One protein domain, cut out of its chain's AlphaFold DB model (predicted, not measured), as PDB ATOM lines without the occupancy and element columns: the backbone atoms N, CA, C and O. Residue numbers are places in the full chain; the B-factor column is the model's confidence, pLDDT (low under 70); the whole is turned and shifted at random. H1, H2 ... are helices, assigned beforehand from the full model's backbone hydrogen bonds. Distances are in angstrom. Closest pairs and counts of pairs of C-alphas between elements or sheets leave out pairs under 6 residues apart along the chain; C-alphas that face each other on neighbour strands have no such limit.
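This is residues 657 to 698 of the 698 residues of an uncharacterized protein of Peniophora sp. CONT (UniProt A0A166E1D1). Two helices cross as an X, the middle of H1 passing over the middle of the longer H2, joined by a loop that swings out past the first end of H2. Residues 675 to 681 stick out at that end, and a tail of residues 694 to 698 runs on beyond the other end of H2. The printed part has 42 residues with two named helices, H1 then H2, and no named strand, and its class is all helix. It is compact, with a radius of gyration of the C-alphas of 10.3 A, and elongated, with spans of 31 by 20 by 16 A.

H1, residues 657 to 668, touches H2, residues 679 to 693, and H2 does so with residues 685 to 690 alone. Their closest C-alphas are those of Trp 663 and Arg 686, 6.8 A apart. Their lines stand about perpendicular, but only just, at 70.1 degrees, and their centres are 10.5 A apart. In H2 every O i to N i+4 pair is within hydrogen-bond range; in H1 7 of 8 are.

H1 begins at C-alpha 657 at (-18.522, -86.136, 59.193) and measures 16.5 A from first to last C-alpha. A short link of 10 residues follows. H2 begins at C-alpha 679 at (-29.401, -81.676, 72.466), measures 21.0 A, and ends at C-alpha 693 at (-31.663, -86.623, 52.210).

The two C-alphas farthest apart are those of Ala 676 and Asp 698, 31.3 A. Residues 675 to 681, of which 679 to 681 belong to H2, stand free. The printed part has no cut and ends at residue 698, the chain's last residue. The mean pLDDT of the printed part is 92.6, and residue 698 is under 70.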
ATOM      1  N   LEU A 657     -18.641 -87.236  58.234       91.69
ATOM      2  CA  LEU A 657     -18.522 -86.136  59.193       91.69
ATOM      3  C   LEU A 657     -18.690 -84.776  58.488       91.69
ATOM      4  O   LEU A 657     -19.601 -84.053  58.850       91.69
ATOM      5  N   ASP A 658     -17.955 -84.512  57.397       93.56
ATOM      6  CA  ASP A 658     -18.053 -83.287  56.569       93.56
ATOM      7  C   ASP A 658     -19.486 -83.014  56.040       93.56
ATOM      8  O   ASP A 658     -19.781 -81.921  55.570       93.56
ATOM      9  N   ARG A 659     -20.369 -84.031  56.019       93.62
ATOM     10  CA  ARG A 659     -21.789 -83.865  55.656       93.62
ATOM     11  C   ARG A 659     -22.668 -83.652  56.886       93.62
ATOM     12  O   ARG A 659     -23.625 -82.902  56.809       93.62
ATOM     13  N   GLU A 660     -22.373 -84.313  58.000       90.12
ATOM     14  CA  GLU A 660     -23.102 -84.080  59.250       90.12
ATOM     15  C   GLU A 660     -22.832 -82.685  59.824       90.12
ATOM     16  O   GLU A 660     -23.767 -82.072  60.313       90.12
ATOM     17  N   GLU A 661     -21.608 -82.178  59.669       92.56
ATOM     18  CA  GLU A 661     -21.198 -80.792  59.943       92.56
ATOM     19  C   GLU A 661     -22.004 -79.810  59.074       92.56
ATOM     20  O   GLU A 661     -22.685 -78.931  59.589       92.56
ATOM     21  N   ARG A 662     -22.081 -80.063  57.760       95.25
ATOM     22  CA  ARG A 662     -22.940 -79.299  56.841       95.25
ATOM     23  C   ARG A 662     -24.436 -79.369  57.190       95.25
ATOM     24  O   ARG A 662     -25.157 -78.405  56.981       95.25
ATOM     25  N   TRP A 663     -24.934 -80.501  57.691       94.31
ATOM     26  CA  TRP A 663     -26.319 -80.607  58.169       94.31
ATOM     27  C   TRP A 663     -26.549 -79.908  59.512       94.31
ATOM     28  O   TRP A 663     -27.705 -79.705  59.867       94.31
ATOM     29  N   GLU A 664     -25.495 -79.600  60.268       93.44
ATOM     30  CA  GLU A 664     -25.561 -78.772  61.473       93.44
ATOM     31  C   GLU A 664     -25.628 -77.287  61.064       93.44
ATOM     32  O   GLU A 664     -26.602 -76.635  61.433       93.44
ATOM     33  N   GLU A 665     -24.761 -76.819  60.154       94.88
ATOM     34  CA  GLU A 665     -24.871 -75.495  59.496       94.88
ATOM     35  C   GLU A 665     -26.266 -75.280  58.863       94.88
ATOM     36  O   GLU A 665     -27.000 -74.364  59.222       94.88
ATOM     37  N   GLU A 666     -26.697 -76.183  57.975       94.69
ATOM     38  CA  GLU A 666     -27.997 -76.091  57.293       94.69
ATOM     39  C   GLU A 666     -29.207 -76.318  58.233       94.69
ATOM     40  O   GLU A 666     -30.341 -76.283  57.757       94.69
ATOM     41  N   LEU A 667     -29.024 -76.625  59.523       95.88
ATOM     42  CA  LEU A 667     -30.108 -76.638  60.524       95.88
ATOM     43  C   LEU A 667     -30.062 -75.425  61.456       95.88
ATOM     44  O   LEU A 667     -31.109 -75.038  61.967       95.88
ATOM     45  N   GLU A 668     -28.897 -74.807  61.625       96.00
ATOM     46  CA  GLU A 668     -28.741 -73.508  62.283       96.00
ATOM     47  C   GLU A 668     -29.418 -72.392  61.480       96.00
ATOM     48  O   GLU A 668     -30.108 -71.563  62.071       96.00
ATOM     49  N   ASP A 669     -29.336 -72.452  60.146       96.50
ATOM     50  CA  ASP A 669     -30.053 -71.542  59.240       96.50
ATOM     51  C   ASP A 669     -31.564 -71.855  59.108       96.50
ATOM     52  O   ASP A 669     -32.375 -70.949  58.918       96.50
ATOM     53  N   GLU A 670     -31.972 -73.134  59.151       96.12
ATOM     54  CA  GLU A 670     -33.377 -73.546  58.924       96.12
ATOM     55  C   GLU A 670     -34.259 -73.490  60.181       96.12
ATOM     56  O   GLU A 670     -35.485 -73.416  60.059       96.12
ATOM     57  N   VAL A 671     -33.675 -73.595  61.377       96.81
ATOM     58  CA  VAL A 671     -34.413 -73.741  62.637       96.81
ATOM     59  C   VAL A 671     -34.092 -72.568  63.556       96.81
ATOM     60  O   VAL A 671     -33.141 -72.605  64.336       96.81
ATOM     61  N   GLU A 672     -34.928 -71.532  63.486       95.31
ATOM     62  CA  GLU A 672     -34.858 -70.377  64.381       95.31
ATOM     63  C   GLU A 672     -34.797 -70.833  65.850       95.31
ATOM     64  O   GLU A 672     -35.584 -71.668  66.305       95.31
ATOM     65  N   GLY A 673     -33.810 -70.326  66.591       95.88
ATOM     66  CA  GLY A 673     -33.557 -70.765  67.962       95.88
ATOM     67  C   GLY A 673     -32.911 -72.152  68.095       95.88
ATOM     68  O   GLY A 673     -32.998 -72.738  69.172       95.88
ATOM     69  N   TRP A 674     -32.222 -72.681  67.072       95.69
ATOM     70  CA  TRP A 674     -31.479 -73.957  67.130       95.69
ATOM     71  C   TRP A 674     -30.682 -74.147  68.428       95.69
ATOM     72  O   TRP A 674     -30.801 -75.171  69.101       95.69
ATOM     73  N   TYR A 675     -29.924 -73.127  68.829       94.88
ATOM     74  CA  TYR A 675     -29.111 -73.132  70.048       94.88
ATOM     75  C   TYR A 675     -29.927 -73.184  71.354       94.88
ATOM     76  O   TYR A 675     -29.410 -73.656  72.367       94.88
ATOM     77  N   ALA A 676     -31.198 -72.767  71.335       96.69
ATOM     78  CA  ALA A 676     -32.130 -72.898  72.456       96.69
ATOM     79  C   ALA A 676     -32.791 -74.291  72.529       96.69
ATOM     80  O   ALA A 676     -33.246 -74.690  73.602       96.69
ATOM     81  N   LEU A 677     -32.815 -75.057  71.429       96.44
ATOM     82  CA  LEU A 677     -33.318 -76.433  71.429       96.44
ATOM     83  C   LEU A 677     -32.392 -77.381  72.203       96.44
ATOM     84  O   LEU A 677     -31.153 -77.299  72.145       96.44
ATOM     85  N   GLY A 678     -32.999 -78.353  72.885       97.81
ATOM     86  CA  GLY A 678     -32.266 -79.373  73.626       97.81
ATOM     87  C   GLY A 678     -31.399 -80.244  72.709       97.81
ATOM     88  O   GLY A 678     -31.734 -80.490  71.551       97.81
ATOM     89  N   GLU A 679     -30.297 -80.789  73.234       94.69
ATOM     90  CA  GLU A 679     -29.401 -81.676  72.466       94.69
ATOM     91  C   GLU A 679     -30.145 -82.893  71.882       94.69
ATOM     92  O   GLU A 679     -29.825 -83.353  70.785       94.69
ATOM     93  N   GLU A 680     -31.184 -83.389  72.569       94.94
ATOM     94  CA  GLU A 680     -32.049 -84.449  72.045       94.94
ATOM     95  C   GLU A 680     -32.896 -83.976  70.852       94.94
ATOM     96  O   GLU A 680     -33.034 -84.702  69.870       94.94
ATOM     97  N   GLU A 681     -33.425 -82.755  70.886       96.06
ATOM     98  CA  GLU A 681     -34.242 -82.185  69.810       96.06
ATOM     99  C   GLU A 681     -33.380 -81.861  68.591       96.06
ATOM    100  O   GLU A 681     -33.701 -82.296  67.484       96.06
ATOM    101  N   ARG A 682     -32.205 -81.254  68.792       95.75
ATOM    102  CA  ARG A 682     -31.189 -81.113  67.738       95.75
ATOM    103  C   ARG A 682     -30.739 -82.470  67.194       95.75
ATOM    104  O   ARG A 682     -30.466 -82.603  66.002       95.75
ATOM    105  N   ALA A 683     -30.683 -83.527  68.008       94.50
ATOM    106  CA  ALA A 683     -30.434 -84.891  67.523       94.50
ATOM    107  C   ALA A 683     -31.624 -85.499  66.747       94.50
ATOM    108  O   ALA A 683     -31.396 -86.294  65.829       94.50
ATOM    109  N   ARG A 684     -32.875 -85.128  67.059       94.81
ATOM    110  CA  ARG A 684     -34.076 -85.502  66.286       94.81
ATOM    111  C   ARG A 684     -34.101 -84.790  64.930       94.81
ATOM    112  O   ARG A 684     -34.236 -85.472  63.920       94.81
ATOM    113  N   TRP A 685     -33.853 -83.482  64.875       95.62
ATOM    114  CA  TRP A 685     -33.747 -82.722  63.619       95.62
ATOM    115  C   TRP A 685     -32.603 -83.220  62.724       95.62
ATOM    116  O   TRP A 685     -32.833 -83.540  61.557       95.62
ATOM    117  N   ARG A 686     -31.398 -83.435  63.275       95.12
ATOM    118  CA  ARG A 686     -30.284 -84.075  62.542       95.12
ATOM    119  C   ARG A 686     -30.589 -85.502  62.100       95.12
ATOM    120  O   ARG A 686     -29.963 -85.989  61.159       95.12
ATOM    121  N   ARG A 687     -31.486 -86.227  62.780       94.06
ATOM    122  CA  ARG A 687     -31.988 -87.525  62.304       94.06
ATOM    123  C   ARG A 687     -32.931 -87.327  61.117       94.06
ATOM    124  O   ARG A 687     -32.661 -87.913  60.076       94.06
ATOM    125  N   ALA A 688     -33.935 -86.465  61.247       94.06
ATOM    126  CA  ALA A 688     -34.906 -86.181  60.194       94.06
ATOM    127  C   ALA A 688     -34.237 -85.674  58.903       94.06
ATOM    128  O   ALA A 688     -34.497 -86.218  57.836       94.06
ATOM    129  N   LYS A 689     -33.297 -84.718  58.979       94.38
ATOM    130  CA  LYS A 689     -32.574 -84.211  57.792       94.38
ATOM    131  C   LYS A 689     -31.731 -85.300  57.109       94.38
ATOM    132  O   LYS A 689     -31.733 -85.395  55.883       94.38
ATOM    133  N   ARG A 690     -31.102 -86.192  57.891       93.62
ATOM    134  CA  ARG A 690     -30.398 -87.386  57.379       93.62
ATOM    135  C   ARG A 690     -31.348 -88.365  56.691       93.62
ATOM    136  O   ARG A 690     -31.001 -88.874  55.633       93.62
ATOM    137  N   GLU A 691     -32.489 -88.681  57.296       93.19
ATOM    138  CA  GLU A 691     -33.442 -89.670  56.766       93.19
ATOM    139  C   GLU A 691     -34.142 -89.140  55.494       93.19
ATOM    140  O   GLU A 691     -34.233 -89.877  54.508       93.19
ATOM    141  N   LYS A 692     -34.418 -87.827  55.452       93.44
ATOM    142  CA  LYS A 692     -34.920 -87.059  54.300       93.44
ATOM    143  C   LYS A 692     -33.936 -86.981  53.120       93.44
ATOM    144  O   LYS A 692     -34.326 -87.301  52.001       93.44
ATOM    145  N   GLU A 693     -32.659 -86.604  53.317       90.25
ATOM    146  CA  GLU A 693     -31.663 -86.623  52.210       90.25
ATOM    147  C   GLU A 693     -31.423 -88.056  51.711       90.25
ATOM    148  O   GLU A 693     -31.252 -88.292  50.514       90.25
ATOM    149  N   LEU A 694     -31.394 -89.027  52.627       90.12
ATOM    150  CA  LEU A 694     -31.051 -90.410  52.308       90.12
ATOM    151  C   LEU A 694     -32.237 -91.218  51.742       90.12
ATOM    152  O   LEU A 694     -32.036 -92.376  51.373       90.12
ATOM    153  N   GLY A 695     -33.428 -90.614  51.640       90.56
ATOM    154  CA  GLY A 695     -34.610 -91.185  50.992       90.56
ATOM    155  C   GLY A 695     -35.204 -92.383  51.731       90.56
ATOM    156  O   GLY A 695     -35.481 -93.397  51.099       90.56
ATOM    157  N   TYR A 696     -35.338 -92.295  53.059       84.50
ATOM    158  CA  TYR A 696     -35.948 -93.345  53.895       84.50
ATOM    159  C   TYR A 696     -37.437 -93.104  54.218       84.50
ATOM    160  O   TYR A 696     -38.029 -93.898  54.947       84.50
ATOM    161  N   ASP A 697     -38.029 -92.048  53.653       70.19
ATOM    162  CA  ASP A 697     -39.436 -91.657  53.830       70.19
ATOM    163  C   ASP A 697     -40.398 -92.286  52.778       70.19
ATOM    164  O   ASP A 697     -41.561 -91.887  52.710       70.19
ATOM    165  N   ASP A 698     -39.920 -93.240  51.956       50.78
ATOM    166  CA  ASP A 698     -40.598 -93.864  50.788       50.78
ATOM    167  C   ASP A 698     -40.429 -95.408  50.771       50.78
ATOM    168  O   ASP A 698     -41.440 -96.124  50.570       50.78
TER     169      ASP A 698